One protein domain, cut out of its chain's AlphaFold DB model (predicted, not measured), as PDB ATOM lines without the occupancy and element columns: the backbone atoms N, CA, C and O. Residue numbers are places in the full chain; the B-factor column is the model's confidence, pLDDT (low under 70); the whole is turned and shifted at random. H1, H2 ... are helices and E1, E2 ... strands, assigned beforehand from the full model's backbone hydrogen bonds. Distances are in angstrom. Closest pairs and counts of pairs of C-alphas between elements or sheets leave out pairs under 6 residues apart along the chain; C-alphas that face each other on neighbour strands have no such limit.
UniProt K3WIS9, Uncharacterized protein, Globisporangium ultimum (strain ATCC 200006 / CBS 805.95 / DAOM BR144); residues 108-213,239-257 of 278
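Overview. This is residues 108 to 213 and 239 to 257 of the 278 residues of an uncharacterized protein of Globisporangium ultimum (strain ATCC 200006 / CBS 805.95 / DAOM BR144) (UniProt K3WIS9). A compact head holds a long hairpin, E3 and E4, between the short hairpin E1 E2 on one side and helix H4 on the other; from this head the long helix H3 sticks out as an arm, free over residues 191 to 213. The 125 printed residues include four named helices and four named strands, in the order E1 E2 H1 E3 E4 H2 H3 H4, of mixed class; each hairpin is an antiparallel sheet of two strands. The whole is loose, with a radius of gyration of the C-alphas of 18.8 A, and spans 69 by 36 by 23 A.

Arrangement. E1, residues 110 to 113, and E2, residues 123 to 126, form a hairpin, with N 111 and O 125 2.8 A apart. H1, residues 129 to 133, touches no helix. E3, residues 153 to 163, and E4, residues 166 to 176, form a hairpin, with N 157 and O 172 2.9 A apart. The closest C-alphas of E1 and E4, Ala 110 and Val 174, are 5.3 A apart. H2, residues 178 to 184, is close to but not clearly touching H3, residues 186 to 213, about perpendicular at 83 degrees; their closest C-alphas, Ala 182 and Leu 189, are 7.4 A apart. The closest C-alphas of E3 and H4, residues 239 to 257, are Tyr 155 and Asn 245, 6.5 A apart. In H1, H2 and H3 every O i to N i+4 pair is within hydrogen-bond range; in H4, 11 of 15 are.

Along the chain. E1 begins with C-alpha 110 at (-36.132, 32.895, -16.116). E3 is 29.2 A long, E4 29.9 A and H3 40.9 A, ending with C-alpha 213 at (10.683, 65.238, -3.445). H4, 26.8 A long, has a kink of 33 degrees near residue 251.

Size, cuts and confidence. Without the free stretches, the body spans 35 by 29 by 23 A. Residues 214 to 238 are not printed, a gap of 40.9 A between C-alphas 213 and 239. The link H1 to E3 is long. Residues 252 to 257 are under pLDDT 70.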
ATOM      1  N   GLU A 108     -40.910  31.420 -11.409       91.38
ATOM      2  CA  GLU A 108     -39.931  31.782 -10.366       91.38
ATOM      3  C   GLU A 108     -38.562  32.144 -10.959       91.38
ATOM      4  O   GLU A 108     -37.919  33.079 -10.503       91.38
ATOM      5  N   TYR A 109     -38.112  31.403 -11.974       95.06
ATOM      6  CA  TYR A 109     -36.805  31.592 -12.597       95.06
ATOM      7  C   TYR A 109     -36.948  31.710 -14.112       95.06
ATOM      8  O   TYR A 109     -37.554  30.837 -14.746       95.06
ATOM      9  N   ALA A 110     -36.335  32.743 -14.682       95.81
ATOM     10  CA  ALA A 110     -36.132  32.895 -16.116       95.81
ATOM     11  C   ALA A 110     -34.776  32.327 -16.558       95.81
ATOM     12  O   ALA A 110     -33.876  32.077 -15.748       95.81
ATOM     13  N   LEU A 111     -34.629  32.137 -17.868       97.44
ATOM     14  CA  LEU A 111     -33.354  31.838 -18.510       97.44
ATOM     15  C   LEU A 111     -32.782  33.080 -19.175       97.44
ATOM     16  O   LEU A 111     -33.524  33.900 -19.718       97.44
ATOM     17  N   ALA A 112     -31.454  33.160 -19.173       97.88
ATOM     18  CA  ALA A 112     -30.697  34.220 -19.808       97.88
ATOM     19  C   ALA A 112     -29.973  33.714 -21.063       97.88
ATOM     20  O   ALA A 112     -29.173  32.772 -21.017       97.88
ATOM     21  N   ASP A 113     -30.218  34.371 -22.189       97.75
ATOM     22  CA  ASP A 113     -29.371  34.283 -23.370       97.75
ATOM     23  C   ASP A 113     -28.233  35.296 -23.226       97.75
ATOM     24  O   ASP A 113     -28.437  36.512 -23.261       97.75
ATOM     25  N   LEU A 114     -27.033  34.763 -23.002       97.50
ATOM     26  CA  LEU A 114     -25.811  35.530 -22.783       97.50
ATOM     27  C   LEU A 114     -24.933  35.552 -24.039       97.50
ATOM     28  O   LEU A 114     -23.741  35.779 -23.916       97.50
ATOM     29  N   SER A 115     -25.464  35.267 -25.231       96.81
ATOM     30  CA  SER A 115     -24.676  35.234 -26.476       96.81
ATOM     31  C   SER A 115     -24.056  36.587 -26.846       96.81
ATOM     32  O   SER A 115     -22.931  36.622 -27.330       96.81
ATOM     33  N   ARG A 116     -24.748  37.700 -26.561       96.50
ATOM     34  CA  ARG A 116     -24.308  39.080 -26.865       96.50
ATOM     35  C   ARG A 116     -23.927  39.885 -25.618       96.50
ATOM     36  O   ARG A 116     -24.070  41.106 -25.568       96.50
ATOM     37  N   PHE A 117     -23.420  39.199 -24.595       96.50
ATOM     38  CA  PHE A 117     -23.060  39.824 -23.320       96.50
ATOM     39  C   PHE A 117     -21.962  40.895 -23.458       96.50
ATOM     40  O   PHE A 117     -21.964  41.883 -22.722       96.50
ATOM     41  N   GLU A 118     -21.058  40.743 -24.431       94.88
ATOM     42  CA  GLU A 118     -19.997  41.715 -24.720       94.88
ATOM     43  C   GLU A 118     -20.540  43.042 -25.257       94.88
ATOM     44  O   GLU A 118     -19.928  44.086 -25.047       94.88
ATOM     45  N   GLU A 119     -21.723  43.039 -25.872       95.00
ATOM     46  CA  GLU A 119     -22.444  44.253 -26.277       95.00
ATOM     47  C   GLU A 119     -23.247  44.856 -25.111       95.00
ATOM     48  O   GLU A 119     -23.763  45.964 -25.214       95.00
ATOM     49  N   GLY A 120     -23.346  44.153 -23.978       91.06
ATOM     50  CA  GLY A 120     -24.244  44.503 -22.877       91.06
ATOM     51  C   GLY A 120     -25.699  44.090 -23.116       91.06
ATOM     52  O   GLY A 120     -26.575  44.517 -22.368       91.06
ATOM     53  N   LYS A 121     -25.964  43.259 -24.134       93.38
ATOM     54  CA  LYS A 121     -27.305  42.773 -24.475       93.38
ATOM     55  C   LYS A 121     -27.543  41.396 -23.862       93.38
ATOM     56  O   LYS A 121     -26.795  40.453 -24.121       93.38
ATOM     57  N   ILE A 122     -28.607  41.277 -23.072       95.25
ATOM     58  CA  ILE A 122     -29.024  40.028 -22.421       95.25
ATOM     59  C   ILE A 122     -30.476  39.753 -22.804       95.25
ATOM     60  O   ILE A 122     -31.337  40.612 -22.632       95.25
ATOM     61  N   GLY A 123     -30.747  38.558 -23.326       94.75
ATOM     62  CA  GLY A 123     -32.114  38.107 -23.586       94.75
ATOM     63  C   GLY A 123     -32.668  37.359 -22.381       94.75
ATOM     64  O   GLY A 123     -31.978  36.500 -21.840       94.75
ATOM     65  N   LEU A 124     -33.905  37.643 -21.977       94.12
ATOM     66  CA  LEU A 124     -34.589  36.919 -20.904       94.12
ATOM     67  C   LEU A 124     -35.852  36.250 -21.440       94.12
ATOM     68  O   LEU A 124     -36.559  36.817 -22.271       94.12
ATOM     69  N   ARG A 125     -36.143  35.041 -20.957       92.06
ATOM     70  CA  ARG A 125     -37.429  34.374 -21.193       92.06
ATOM     71  C   ARG A 125     -37.796  33.427 -20.062       92.06
ATOM     72  O   ARG A 125     -36.921  32.891 -19.380       92.06
ATOM     73  N   TRP A 126     -39.086  33.146 -19.926       92.25
ATOM     74  CA  TRP A 126     -39.550  32.070 -19.058       92.25
ATOM     75  C   TRP A 126     -39.092  30.695 -19.553       92.25
ATOM     76  O   TRP A 126     -38.788  30.490 -20.736       92.25
ATOM     77  N   ARG A 127     -39.015  29.756 -18.610       94.50
ATOM     78  CA  ARG A 127     -38.657  28.360 -18.870       94.50
ATOM     79  C   ARG A 127     -39.807  27.623 -19.546       94.50
ATOM     80  O   ARG A 127     -40.970  27.880 -19.244       94.50
ATOM     81  N   THR A 128     -39.472  26.686 -20.423       92.38
ATOM     82  CA  THR A 128     -40.435  25.715 -20.952       92.38
ATOM     83  C   THR A 128     -40.700  24.613 -19.929       92.38
ATOM     84  O   THR A 128     -39.923  24.409 -18.995       92.38
ATOM     85  N   GLU A 129     -41.775  23.853 -20.118       90.12
ATOM     86  CA  GLU A 129     -42.087  22.694 -19.274       90.12
ATOM     87  C   GLU A 129     -40.920  21.695 -19.216       90.12
ATOM     88  O   GLU A 129     -40.471  21.319 -18.135       90.12
ATOM     89  N   SER A 130     -40.358  21.336 -20.375       93.44
ATOM     90  CA  SER A 130     -39.208  20.430 -20.467       93.44
ATOM     91  C   SER A 130     -37.989  20.931 -19.681       93.44
ATOM     92  O   SER A 130     -37.304  20.151 -19.020       93.44
ATOM     93  N   GLU A 131     -37.739  22.241 -19.693       95.88
ATOM     94  CA  GLU A 131     -36.659  22.878 -18.938       95.88
ATOM     95  C   GLU A 131     -36.915  22.865 -17.431       95.88
ATOM     96  O   GLU A 131     -35.986  22.633 -16.652       95.88
ATOM     97  N   VAL A 132     -38.164  23.088 -17.011       94.56
ATOM     98  CA  VAL A 132     -38.569  23.004 -15.602       94.56
ATOM     99  C   VAL A 132     -38.390  21.576 -15.094       94.56
ATOM    100  O   VAL A 132     -37.744  21.389 -14.064       94.56
ATOM    101  N   ILE A 133     -38.860  20.575 -15.846       91.75
ATOM    102  CA  ILE A 133     -38.694  19.155 -15.508       91.75
ATOM    103  C   ILE A 133     -37.206  18.818 -15.348       91.75
ATOM    104  O   ILE A 133     -36.804  18.251 -14.329       91.75
ATOM    105  N   ALA A 134     -36.369  19.253 -16.294       94.38
ATOM    106  CA  ALA A 134     -34.921  19.054 -16.248       94.38
ATOM    107  C   ALA A 134     -34.208  19.829 -15.116       94.38
ATOM    108  O   ALA A 134     -33.031  19.585 -14.844       94.38
ATOM    109  N   GLY A 135     -34.888  20.769 -14.449       95.56
ATOM    110  CA  GLY A 135     -34.318  21.614 -13.398       95.56
ATOM    111  C   GLY A 135     -33.453  22.768 -13.920       95.56
ATOM    112  O   GLY A 135     -32.682  23.360 -13.152       95.56
ATOM    113  N   LYS A 136     -33.559  23.113 -15.210       97.56
ATOM    114  CA  LYS A 136     -32.844  24.239 -15.825       97.56
ATOM    115  C   LYS A 136     -33.233  25.551 -15.149       97.56
ATOM    116  O   LYS A 136     -34.394  25.753 -14.807       97.56
ATOM    117  N   GLY A 137     -32.264  26.427 -14.901       95.81
ATOM    118  CA  GLY A 137     -32.468  27.714 -14.229       95.81
ATOM    119  C   GLY A 137     -32.678  27.656 -12.715       95.81
ATOM    120  O   GLY A 137     -32.740  28.713 -12.101       95.81
ATOM    121  N   GLN A 138     -32.756  26.471 -12.098       95.19
ATOM    122  CA  GLN A 138     -32.885  26.323 -10.639       95.19
ATOM    123  C   GLN A 138     -31.801  25.423 -10.039       95.19
ATOM    124  O   GLN A 138     -31.173  25.798  -9.049       95.19
ATOM    125  N   PHE A 139     -31.576  24.257 -10.647       96.44
ATOM    126  CA  PHE A 139     -30.552  23.277 -10.258       96.44
ATOM    127  C   PHE A 139     -29.459  23.117 -11.321       96.44
ATOM    128  O   PHE A 139     -28.384  22.591 -11.046       96.44
ATOM    129  N   VAL A 140     -29.727  23.596 -12.534       97.88
ATOM    130  CA  VAL A 140     -28.753  23.790 -13.609       97.88
ATOM    131  C   VAL A 140     -28.701  25.283 -13.926       97.88
ATOM    132  O   VAL A 140     -29.708  25.977 -13.788       97.88
ATOM    133  N   CYS A 141     -27.544  25.777 -14.354       98.44
ATOM    134  CA  CYS A 141     -27.330  27.165 -14.731       98.44
ATOM    135  C   CYS A 141     -28.434  27.677 -15.671       98.44
ATOM    136  O   CYS A 141     -28.811  27.030 -16.649       98.44
ATOM    137  N   GLY A 142     -28.948  28.863 -15.359       97.94
ATOM    138  CA  GLY A 142     -29.996  29.551 -16.101       97.94
ATOM    139  C   GLY A 142     -29.521  30.201 -17.392       97.94
ATOM    140  O   GLY A 142     -30.337  30.766 -18.110       97.94
ATOM    141  N   SER A 143     -28.230  30.121 -17.728       98.00
ATOM    142  CA  SER A 143     -27.793  30.498 -19.068       98.00
ATOM    143  C   SER A 143     -28.231  29.439 -20.078       98.00
ATOM    144  O   SER A 143     -27.992  28.242 -19.893       98.00
ATOM    145  N   LYS A 144     -28.849  29.886 -21.175       97.00
ATOM    146  CA  LYS A 144     -29.381  29.033 -22.249       97.00
ATOM    147  C   LYS A 144     -28.352  28.020 -22.764       97.00
ATOM    148  O   LYS A 144     -28.700  26.871 -23.000       97.00
ATOM    149  N   HIS A 145     -27.084  28.424 -22.849       96.75
ATOM    150  CA  HIS A 145     -25.984  27.631 -23.407       96.75
ATOM    151  C   HIS A 145     -25.002  27.101 -22.340       96.75
ATOM    152  O   HIS A 145     -23.817  26.945 -22.618       96.75
ATOM    153  N   CYS A 146     -25.452  26.873 -21.098       97.69
ATOM    154  CA  CYS A 146     -24.593  26.378 -20.013       97.69
ATOM    155  C   CYS A 146     -25.277  25.317 -19.146       97.69
ATOM    156  O   CYS A 146     -26.327  25.590 -18.573       97.69
ATOM    157  N   ASP A 147     -24.641  24.163 -18.941       97.50
ATOM    158  CA  ASP A 147     -25.203  23.053 -18.148       97.50
ATOM    159  C   ASP A 147     -24.495  22.816 -16.803       97.50
ATOM    160  O   ASP A 147     -24.604  21.749 -16.194       97.50
ATOM    161  N   ALA A 148     -23.780  23.830 -16.306       97.62
ATOM    162  CA  ALA A 148     -23.153  23.791 -14.988       97.62
ATOM    163  C   ALA A 148     -24.204  23.639 -13.873       97.62
ATOM    164  O   ALA A 148     -25.264  24.261 -13.921       97.62
ATOM    165  N   ARG A 149     -23.896  22.838 -12.849       96.25
ATOM    166  CA  ARG A 149     -24.786  22.572 -11.697       96.25
ATOM    167  C   ARG A 149     -24.223  23.044 -10.357       96.25
ATOM    168  O   ARG A 149     -24.964  23.176  -9.390       96.25
ATOM    169  N   ALA A 150     -22.918  23.285 -10.299       92.88
ATOM    170  CA  ALA A 150     -22.243  23.750  -9.097       92.88
ATOM    171  C   ALA A 150     -22.366  25.272  -8.943       92.88
ATOM    172  O   ALA A 150     -22.562  25.982  -9.932       92.88
ATOM    173  N   THR A 151     -22.247  25.729  -7.690       92.38
ATOM    174  CA  THR A 151     -22.074  27.144  -7.320       92.38
ATOM    175  C   THR A 151     -23.064  28.085  -8.013       92.38
ATOM    176  O   THR A 151     -22.691  29.061  -8.640       92.38
ATOM    177  N   LEU A 152     -24.364  27.790  -7.933       96.44
ATOM    178  CA  LEU A 152     -25.401  28.595  -8.585       96.44
ATOM    179  C   LEU A 152     -25.962  29.680  -7.653       96.44
ATOM    180  O   LEU A 152     -26.603  29.342  -6.652       96.44
ATOM    181  N   HIS A 153     -25.852  30.952  -8.043       97.38
ATOM    182  CA  HIS A 153     -26.425  32.104  -7.327       97.38
ATOM    183  C   HIS A 153     -27.603  32.720  -8.073       97.38
ATOM    184  O   HIS A 153     -27.646  32.695  -9.301       97.38
ATOM    185  N   SER A 154     -28.577  33.236  -7.319       97.62
ATOM    186  CA  SER A 154     -29.739  33.947  -7.860       97.62
ATOM    187  C   SER A 154     -29.479  35.447  -7.924       97.62
ATOM    188  O   SER A 154     -28.925  36.018  -6.990       97.62
ATOM    189  N   TYR A 155     -29.918  36.055  -9.018       97.69
ATOM    190  CA  TYR A 155     -29.869  37.484  -9.293       97.69
ATOM    191  C   TYR A 155     -31.237  37.938  -9.776       97.69
ATOM    192  O   TYR A 155     -31.936  37.178 -10.445       97.69
ATOM    193  N   GLU A 156     -31.597  39.168  -9.461       96.31
ATOM    194  CA  GLU A 156     -32.811  39.818  -9.944       96.31
ATOM    195  C   GLU A 156     -32.426  40.894 -10.942       96.31
ATOM    196  O   GLU A 156     -31.702  41.827 -10.610       96.31
ATOM    197  N   LEU A 157     -32.891  40.733 -12.173       93.81
ATOM    198  CA  LEU A 157     -32.534  41.591 -13.286       93.81
ATOM    199  C   LEU A 157     -33.723  42.457 -13.662       93.81
ATOM    200  O   LEU A 157     -34.841  41.953 -13.787       93.81
ATOM    201  N   LEU A 158     -33.467  43.741 -13.901       91.94
ATOM    202  CA  LEU A 158     -34.461  44.629 -14.478       91.94
ATOM    203  C   LEU A 158     -34.765  44.189 -15.914       91.94
ATOM    204  O   LEU A 158     -33.903  44.214 -16.791       91.94
ATOM    205  N   PHE A 159     -36.008  43.796 -16.142       90.69
ATOM    206  CA  PHE A 159     -36.547  43.434 -17.438       90.69
ATOM    207  C   PHE A 159     -37.495  44.533 -17.907       90.69
ATOM    208  O   PHE A 159     -38.588  44.701 -17.359       90.69
ATOM    209  N   ALA A 160     -37.050  45.288 -18.908       89.94
ATOM    210  CA  ALA A 160     -37.870  46.249 -19.628       89.94
ATOM    211  C   ALA A 160     -38.487  45.569 -20.856       89.94
ATOM    212  O   ALA A 160     -37.784  44.897 -21.613       89.94
ATOM    213  N   TYR A 161     -39.791  45.733 -21.045       88.25
ATOM    214  CA  TYR A 161     -40.538  45.118 -22.138       88.25
ATOM    215  C   TYR A 161     -41.663  46.039 -22.603       88.25
ATOM    216  O   TYR A 161     -42.089  46.927 -21.871       88.25
ATOM    217  N   VAL A 162     -42.131  45.835 -23.832       88.94
ATOM    218  CA  VAL A 162     -43.309  46.527 -24.357       88.94
ATOM    219  C   VAL A 162     -44.465  45.545 -24.371       88.94
ATOM    220  O   VAL A 162     -44.355  44.459 -24.937       88.94
ATOM    221  N   GLU A 163     -45.571  45.928 -23.755       88.50
ATOM    222  CA  GLU A 163     -46.799  45.147 -23.722       88.50
ATOM    223  C   GLU A 163     -47.958  46.059 -24.096       88.50
ATOM    224  O   GLU A 163     -48.132  47.113 -23.498       88.50
ATOM    225  N   GLN A 164     -48.726  45.671 -25.118       86.06
ATOM    226  CA  GLN A 164     -49.867  46.456 -25.614       86.06
ATOM    227  C   GLN A 164     -49.508  47.916 -25.975       86.06
ATOM    228  O   GLN A 164     -50.329  48.817 -25.866       86.06
ATOM    229  N   GLY A 165     -48.274  48.149 -26.440       87.94
ATOM    230  CA  GLY A 165     -47.774  49.480 -26.807       87.94
ATOM    231  C   GLY A 165     -47.207  50.293 -25.640       87.94
ATOM    232  O   GLY A 165     -46.629  51.352 -25.870       87.94
ATOM    233  N   GLU A 166     -47.291  49.785 -24.411       89.00
ATOM    234  CA  GLU A 166     -46.785  50.452 -23.213       89.00
ATOM    235  C   GLU A 166     -45.444  49.867 -22.772       89.00
ATOM    236  O   GLU A 166     -45.258  48.648 -22.721       89.00
ATOM    237  N   ALA A 167     -44.501  50.741 -22.418       91.56
ATOM    238  CA  ALA A 167     -43.224  50.331 -21.853       91.56
ATOM    239  C   ALA A 167     -43.391  49.986 -20.367       91.56
ATOM    240  O   ALA A 167     -43.672  50.851 -19.538       91.56
ATOM    241  N   LYS A 168     -43.162  48.720 -20.024       89.56
ATOM    242  CA  LYS A 168     -43.249  48.183 -18.667       89.56
ATOM    243  C   LYS A 168     -41.881  47.716 -18.181       89.56
ATOM    244  O   LYS A 168     -40.965  47.445 -18.961       89.56
ATOM    245  N   ARG A 169     -41.738  47.632 -16.859       90.50
ATOM    246  CA  ARG A 169     -40.513  47.183 -16.189       90.50
ATOM    247  C   ARG A 169     -40.850  46.258 -15.031       90.50
ATOM    248  O   ARG A 169     -41.837  46.472 -14.336       90.50
ATOM    249  N   CYS A 170     -40.030  45.242 -14.808       91.25
ATOM    250  CA  CYS A 170     -40.152  44.367 -13.646       91.25
ATOM    251  C   CYS A 170     -38.811  43.728 -13.297       91.25
ATOM    252  O   CYS A 170     -37.891  43.728 -14.112       91.25
ATOM    253  N   LEU A 171     -38.700  43.178 -12.090       92.88
ATOM    254  CA  LEU A 171     -37.553  42.365 -11.703       92.88
ATOM    255  C   LEU A 171     -37.833  40.898 -12.023       92.88
ATOM    256  O   LEU A 171     -38.883  40.360 -11.672       92.88
ATOM    257  N   VAL A 172     -36.881  40.249 -12.688       93.50
ATOM    258  CA  VAL A 172     -36.952  38.832 -13.048       93.50
ATOM    259  C   VAL A 172     -35.765  38.101 -12.441       93.50
ATOM    260  O   VAL A 172     -34.611  38.488 -12.628       93.50
ATOM    261  N   LYS A 173     -36.042  37.007 -11.733       96.88
ATOM    262  CA  LYS A 173     -35.016  36.205 -11.072       96.88
ATOM    263  C   LYS A 173     -34.370  35.226 -12.057       96.88
ATOM    264  O   LYS A 173     -35.050  34.484 -12.766       96.88
ATOM    265  N   VAL A 174     -33.043  35.180 -12.073       97.56
ATOM    266  CA  VAL A 174     -32.230  34.240 -12.857       97.56
ATOM    267  C   VAL A 174     -31.192  33.616 -11.935       97.56
ATOM    268  O   VAL A 174     -30.584  34.307 -11.122       97.56
ATOM    269  N   ARG A 175     -30.952  32.307 -12.058       98.00
ATOM    270  CA  ARG A 175     -29.923  31.614 -11.274       98.00
ATOM    271  C   ARG A 175     -28.797  31.095 -12.160       98.00
ATOM    272  O   ARG A 175     -29.058  30.299 -13.053       98.00
ATOM    273  N   VAL A 176     -27.549  31.499 -11.927       98.44
ATOM    274  CA  VAL A 176     -26.401  31.158 -12.795       98.44
ATOM    275  C   VAL A 176     -25.143  30.788 -12.005       98.44
ATOM    276  O   VAL A 176     -25.021  31.135 -10.833       98.44
ATOM    277  N   CYS A 177     -24.211  30.088 -12.657       98.06
ATOM    278  CA  CYS A 177     -22.876  29.791 -12.121       98.06
ATOM    279  C   CYS A 177     -21.931  31.002 -12.208       98.06
ATOM    280  O   CYS A 177     -22.232  31.971 -12.908       98.06
ATOM    281  N   GLU A 178     -20.758  30.918 -11.576       96.44
ATOM    282  CA  GLU A 178     -19.742  31.989 -11.539       96.44
ATOM    283  C   GLU A 178     -19.363  32.523 -12.923       96.44
ATOM    284  O   GLU A 178     -19.401  33.730 -13.167       96.44
ATOM    285  N   ALA A 179     -19.060  31.625 -13.864       96.75
ATOM    286  CA  ALA A 179     -18.672  32.007 -15.219       96.75
ATOM    287  C   ALA A 179     -19.791  32.771 -15.946       96.75
ATOM    288  O   ALA A 179     -19.534  33.722 -16.683       96.75
ATOM    289  N   CYS A 180     -21.047  32.373 -15.730       98.06
ATOM    290  CA  CYS A 180     -22.195  33.053 -16.321       98.06
ATOM    291  C   CYS A 180     -22.553  34.343 -15.573       98.06
ATOM    292  O   CYS A 180     -22.995  35.282 -16.221       98.06
ATOM    293  N   ALA A 181     -22.306  34.438 -14.262       97.56
ATOM    294  CA  ALA A 181     -22.428  35.689 -13.513       97.56
ATOM    295  C   ALA A 181     -21.433  36.740 -14.033       97.56
ATOM    296  O   ALA A 181     -21.812  37.884 -14.274       97.56
ATOM    297  N   ALA A 182     -20.192  36.337 -14.329       96.69
ATOM    298  CA  ALA A 182     -19.203  37.227 -14.937       96.69
ATOM    299  C   ALA A 182     -19.659  37.778 -16.300       96.69
ATOM    300  O   ALA A 182     -19.440  38.951 -16.594       96.69
ATOM    301  N   LYS A 183     -20.328  36.952 -17.116       97.50
ATOM    302  CA  LYS A 183     -20.940  37.389 -18.383       97.50
ATOM    303  C   LYS A 183     -22.147  38.297 -18.145       97.50
ATOM    304  O   LYS A 183     -22.273  39.329 -18.792       97.50
ATOM    305  N   LEU A 184     -23.003  37.938 -17.193       96.75
ATOM    306  CA  LEU A 184     -24.217  38.678 -16.856       96.75
ATOM    307  C   LEU A 184     -23.913  40.116 -16.402       96.75
ATOM    308  O   LEU A 184     -24.599  41.049 -16.802       96.75
ATOM    309  N   PHE A 185     -22.838  40.311 -15.635       96.38
ATOM    310  CA  PHE A 185     -22.407  41.625 -15.145       96.38
ATOM    311  C   PHE A 185     -21.184  42.183 -15.887       96.38
ATOM    312  O   PHE A 185     -20.513  43.088 -15.384       96.38
ATOM    313  N   PHE A 186     -20.899  41.684 -17.094       96.12
ATOM    314  CA  PHE A 186     -19.653  41.930 -17.827       96.12
ATOM    315  C   PHE A 186     -19.256  43.410 -17.895       96.12
ATOM    316  O   PHE A 186     -18.206  43.791 -17.379       96.12
ATOM    317  N   LYS A 187     -20.133  44.275 -18.421       94.06
ATOM    318  CA  LYS A 187     -19.862  45.720 -18.555       94.06
ATOM    319  C   LYS A 187     -19.555  46.407 -17.226       94.06
ATOM    320  O   LYS A 187     -18.759  47.344 -17.173       94.06
ATOM    321  N   LYS A 188     -20.180  45.964 -16.137       93.25
ATOM    322  CA  LYS A 188     -19.988  46.559 -14.807       93.25
ATOM    323  C   LYS A 188     -18.675  46.096 -14.199       93.25
ATOM    324  O   LYS A 188     -17.910  46.920 -13.699       93.25
ATOM    325  N   LEU A 189     -18.368  44.808 -14.336       94.31
ATOM    326  CA  LEU A 189     -17.078  44.248 -13.944       94.31
ATOM    327  C   LEU A 189     -15.926  44.913 -14.715       94.31
ATOM    328  O   LEU A 189     -14.924  45.281 -14.100       94.31
ATOM    329  N   GLU A 190     -16.073  45.153 -16.021       93.50
ATOM    330  CA  GLU A 190     -15.092  45.901 -16.821       93.50
ATOM    331  C   GLU A 190     -14.873  47.323 -16.292       93.50
ATOM    332  O   GLU A 190     -13.736  47.712 -16.010       93.50
ATOM    333  N   ARG A 191     -15.957  48.084 -16.077       93.94
ATOM    334  CA  ARG A 191     -15.884  49.447 -15.524       93.94
ATOM    335  C   ARG A 191     -15.194  49.466 -14.159       93.94
ATOM    336  O   ARG A 191     -14.359  50.337 -13.905       93.94
ATOM    337  N   MET A 192     -15.498  48.511 -13.279       92.00
ATOM    338  CA  MET A 192     -14.841  48.404 -11.972       92.00
ATOM    339  C   MET A 192     -13.349  48.087 -12.095       92.00
ATOM    340  O   MET A 192     -12.529  48.740 -11.443       92.00
ATOM    341  N   ARG A 193     -12.974  47.144 -12.970       91.75
ATOM    342  CA  ARG A 193     -11.567  46.815 -13.255       91.75
ATOM    343  C   ARG A 193     -10.806  48.034 -13.780       91.75
ATOM    344  O   ARG A 193      -9.697  48.303 -13.319       91.75
ATOM    345  N   GLN A 194     -11.401  48.811 -14.686       93.12
ATOM    346  CA  GLN A 194     -10.789  50.030 -15.221       93.12
ATOM    347  C   GLN A 194     -10.602  51.105 -14.138       93.12
ATOM    348  O   GLN A 194      -9.509  51.661 -14.007       93.12
ATOM    349  N   LYS A 195     -11.619  51.337 -13.293       92.50
ATOM    350  CA  LYS A 195     -11.529  52.267 -12.152       92.50
ATOM    351  C   LYS A 195     -10.424  51.867 -11.166       92.50
ATOM    352  O   LYS A 195      -9.679  52.734 -10.706       92.50
ATOM    353  N   ARG A 196     -10.274  50.571 -10.861       91.25
ATOM    354  CA  ARG A 196      -9.191  50.059  -9.996       91.25
ATOM    355  C   ARG A 196      -7.813  50.316 -10.601       91.25
ATOM    356  O   ARG A 196      -6.957  50.878  -9.917       91.25
ATOM    357  N   LYS A 197      -7.625  50.011 -11.891       92.94
ATOM    358  CA  LYS A 197      -6.367  50.281 -12.611       92.94
ATOM    359  C   LYS A 197      -5.986  51.766 -12.562       92.94
ATOM    360  O   LYS A 197      -4.851  52.089 -12.217       92.94
ATOM    361  N   MET A 198      -6.938  52.668 -12.811       93.50
ATOM    362  CA  MET A 198      -6.709  54.120 -12.731       93.50
ATOM    363  C   MET A 198      -6.314  54.576 -11.316       93.50
ATOM    364  O   MET A 198      -5.363  55.344 -11.153       93.50
ATOM    365  N   LYS A 199      -6.996  54.079 -10.272       92.94
ATOM    366  CA  LYS A 199      -6.652  54.388  -8.872       92.94
ATOM    367  C   LYS A 199      -5.243  53.911  -8.515       92.94
ATOM    368  O   LYS A 199      -4.491  54.655  -7.884       92.94
ATOM    369  N   GLN A 200      -4.864  52.709  -8.949       92.31
ATOM    370  CA  GLN A 200      -3.543  52.158  -8.655       92.31
ATOM    371  C   GLN A 200      -2.428  52.909  -9.390       92.31
ATOM    372  O   GLN A 200      -1.401  53.210  -8.783       92.31
ATOM    373  N   GLN A 201      -2.654  53.318 -10.643       92.62
ATOM    374  CA  GLN A 201      -1.730  54.198 -11.368       92.62
ATOM    375  C   GLN A 201      -1.564  55.554 -10.665       92.62
ATOM    376  O   GLN A 201      -0.437  56.011 -10.478       92.62
ATOM    377  N   LYS A 202      -2.657  56.165 -10.181       93.19
ATOM    378  CA  LYS A 202      -2.593  57.418  -9.409       93.19
ATOM    379  C   LYS A 202      -1.822  57.246  -8.094       93.19
ATOM    380  O   LYS A 202      -1.019  58.113  -7.754       93.19
ATOM    381  N   LYS A 203      -2.018  56.135  -7.369       93.31
ATOM    382  CA  LYS A 203      -1.270  55.818  -6.133       93.31
ATOM    383  C   LYS A 203       0.228  55.653  -6.420       93.31
ATOM    384  O   LYS A 203       1.035  56.244  -5.711       93.31
ATOM    385  N   LYS A 204       0.592  54.928  -7.487       92.88
ATOM    386  CA  LYS A 204       1.992  54.763  -7.920       92.88
ATOM    387  C   LYS A 204       2.638  56.098  -8.309       92.88
ATOM    388  O   LYS A 204       3.736  56.381  -7.845       92.88
ATOM    389  N   LYS A 205       1.936  56.952  -9.067       92.69
ATOM    390  CA  LYS A 205       2.427  58.294  -9.431       92.69
ATOM    391  C   LYS A 205       2.683  59.168  -8.196       92.69
ATOM    392  O   LYS A 205       3.763  59.733  -8.083       92.69
ATOM    393  N   ARG A 206       1.743  59.205  -7.240       91.31
ATOM    394  CA  ARG A 206       1.908  59.952  -5.976       91.31
ATOM    395  C   ARG A 206       3.090  59.440  -5.149       91.31
ATOM    396  O   ARG A 206       3.873  60.251  -4.677       91.31
ATOM    397  N   LYS A 207       3.257  58.113  -5.026       92.69
ATOM    398  CA  LYS A 207       4.426  57.514  -4.351       92.69
ATOM    399  C   LYS A 207       5.740  57.928  -5.031       92.69
ATOM    400  O   LYS A 207       6.689  58.297  -4.350       92.69
ATOM    401  N   MET A 208       5.791  57.915  -6.364       89.88
ATOM    402  CA  MET A 208       6.989  58.304  -7.119       89.88
ATOM    403  C   MET A 208       7.330  59.797  -6.964       89.88
ATOM    404  O   MET A 208       8.496  60.140  -6.783       89.88
ATOM    405  N   GLU A 209       6.328  60.682  -6.978       89.12
ATOM    406  CA  GLU A 209       6.499  62.122  -6.716       89.12
ATOM    407  C   GLU A 209       6.983  62.393  -5.279       89.12
ATOM    408  O   GLU A 209       7.848  63.244  -5.051       89.12
ATOM    409  N   GLU A 210       6.485  61.635  -4.300       88.75
ATOM    410  CA  GLU A 210       6.920  61.730  -2.905       88.75
ATOM    411  C   GLU A 210       8.379  61.276  -2.717       88.75
ATOM    412  O   GLU A 210       9.164  61.940  -2.040       88.75
ATOM    413  N   ILE A 211       8.789  60.192  -3.386       87.50
ATOM    414  CA  ILE A 211      10.188  59.735  -3.387       87.50
ATOM    415  C   ILE A 211      11.095  60.775  -4.065       87.50
ATOM    416  O   ILE A 211      12.167  61.097  -3.547       87.50
ATOM    417  N   ALA A 212      10.667  61.345  -5.196       84.19
ATOM    418  CA  ALA A 212      11.437  62.361  -5.915       84.19
ATOM    419  C   ALA A 212      11.624  63.651  -5.092       84.19
ATOM    420  O   ALA A 212      12.697  64.258  -5.116       84.19
ATOM    421  N   THR A 213      10.606  64.063  -4.332       81.56
ATOM    422  CA  THR A 213      10.683  65.238  -3.445       81.56
ATOM    423  C   THR A 213      11.526  64.977  -2.193       81.56
ATOM    424  O   THR A 213      12.283  65.864  -1.796       81.56
ATOM    425  N   ALA A 239     -19.864  37.122  -4.968       93.94
ATOM    426  CA  ALA A 239     -19.974  38.173  -3.959       93.94
ATOM    427  C   ALA A 239     -19.937  39.565  -4.604       93.94
ATOM    428  O   ALA A 239     -20.781  40.412  -4.315       93.94
ATOM    429  N   ILE A 240     -19.021  39.770  -5.556       93.88
ATOM    430  CA  ILE A 240     -18.935  41.019  -6.322       93.88
ATOM    431  C   ILE A 240     -20.229  41.250  -7.114       93.88
ATOM    432  O   ILE A 240     -20.813  42.329  -7.055       93.88
ATOM    433  N   CYS A 241     -20.707  40.235  -7.835       95.38
ATOM    434  CA  CYS A 241     -21.935  40.340  -8.622       95.38
ATOM    435  C   CYS A 241     -23.179  40.529  -7.740       95.38
ATOM    436  O   CYS A 241     -24.093  41.245  -8.132       95.38
ATOM    437  N   ALA A 242     -23.220  39.917  -6.555       94.88
ATOM    438  CA  ALA A 242     -24.320  40.074  -5.609       94.88
ATOM    439  C   ALA A 242     -24.395  41.504  -5.069       94.88
ATOM    440  O   ALA A 242     -25.489  42.056  -4.995       94.88
ATOM    441  N   ALA A 243     -23.249  42.127  -4.768       94.25
ATOM    442  CA  ALA A 243     -23.198  43.530  -4.365       94.25
ATOM    443  C   ALA A 243     -23.729  44.455  -5.471       94.25
ATOM    444  O   ALA A 243     -24.610  45.268  -5.209       94.25
ATOM    445  N   ILE A 244     -23.275  44.262  -6.718       93.62
ATOM    446  CA  ILE A 244     -23.787  45.015  -7.878       93.62
ATOM    447  C   ILE A 244     -25.305  44.841  -8.011       93.62
ATOM    448  O   ILE A 244     -26.026  45.816  -8.191       93.62
ATOM    449  N   ASN A 245     -25.792  43.600  -7.938       94.69
ATOM    450  CA  ASN A 245     -27.213  43.324  -8.109       94.69
ATOM    451  C   ASN A 245     -28.051  43.964  -6.999       94.69
ATOM    452  O   ASN A 245     -29.109  44.504  -7.283       94.69
ATOM    453  N   ALA A 246     -27.567  43.926  -5.755       93.19
ATOM    454  CA  ALA A 246     -28.248  44.516  -4.608       93.19
ATOM    455  C   ALA A 246     -28.341  46.048  -4.692       93.19
ATOM    456  O   ALA A 246     -29.312  46.621  -4.203       93.19
ATOM    457  N   GLU A 247     -27.347  46.713  -5.287       90.94
ATOM    458  CA  GLU A 247     -27.406  48.152  -5.573       90.94
ATOM    459  C   GLU A 247     -28.500  48.451  -6.611       90.94
ATOM    460  O   GLU A 247     -29.366  49.284  -6.366       90.94
ATOM    461  N   GLU A 248     -28.549  47.708  -7.717       88.38
ATOM    462  CA  GLU A 248     -29.508  47.977  -8.800       88.38
ATOM    463  C   GLU A 248     -30.956  47.630  -8.467       88.38
ATOM    464  O   GLU A 248     -31.887  48.281  -8.950       88.38
ATOM    465  N   THR A 249     -31.170  46.594  -7.657       87.56
ATOM    466  CA  THR A 249     -32.520  46.215  -7.239       87.56
ATOM    467  C   THR A 249     -33.126  47.236  -6.289       87.56
ATOM    468  O   THR A 249     -34.342  47.396  -6.305       87.56
ATOM    469  N   LYS A 250     -32.313  47.956  -5.499       84.12
ATOM    470  CA  LYS A 250     -32.809  49.036  -4.629       84.12
ATOM    471  C   LYS A 250     -33.397  50.162  -5.470       84.12
ATOM    472  O   LYS A 250     -34.588  50.434  -5.341       84.12
ATOM    473  N   ASP A 251     -32.613  50.679  -6.415       73.25
ATOM    474  CA  ASP A 251     -33.041  51.737  -7.338       73.25
ATOM    475  C   ASP A 251     -34.256  51.304  -8.177       73.25
ATOM    476  O   ASP A 251     -35.161  52.087  -8.470       73.25
ATOM    477  N   SER A 252     -34.308  50.023  -8.555       69.06
ATOM    478  CA  SER A 252     -35.405  49.480  -9.360       69.06
ATOM    479  C   SER A 252     -36.684  49.243  -8.559       69.06
ATOM    480  O   SER A 252     -37.758  49.373  -9.137       69.06
ATOM    481  N   SER A 253     -36.597  48.894  -7.271       60.59
ATOM    482  CA  SER A 253     -37.764  48.602  -6.422       60.59
ATOM    483  C   SER A 253     -38.639  49.831  -6.159       60.59
ATOM    484  O   SER A 253     -39.864  49.722  -6.155       60.59
ATOM    485  N   GLU A 254     -38.027  51.012  -6.053       54.38
ATOM    486  CA  GLU A 254     -38.736  52.295  -5.973       54.38
ATOM    487  C   GLU A 254     -39.399  52.660  -7.316       54.38
ATOM    488  O   GLU A 254     -40.485  53.238  -7.358       54.38
ATOM    489  N   ALA A 255     -38.794  52.254  -8.438       49.09
ATOM    490  CA  ALA A 255     -39.337  52.490  -9.776       49.09
ATOM    491  C   ALA A 255     -40.407  51.462 -10.203       49.09
ATOM    492  O   ALA A 255     -41.278  51.785 -11.012       49.09
ATOM    493  N   THR A 256     -40.357  50.223  -9.704       50.12
ATOM    494  CA  THR A 256     -41.360  49.182  -9.985       50.12
ATOM    495  C   THR A 256     -42.595  49.321  -9.102       50.12
ATOM    496  O   THR A 256     -43.679  49.003  -9.582       50.12
ATOM    497  N   SER A 257     -42.495  49.867  -7.882       46.34
ATOM    498  CA  SER A 257     -43.687  50.215  -7.092       46.34
ATOM    499  C   SER A 257     -44.487  51.356  -7.734       46.34
ATOM    500  O   SER A 257     -45.712  51.356  -7.669       46.34
TER     501      SER A 257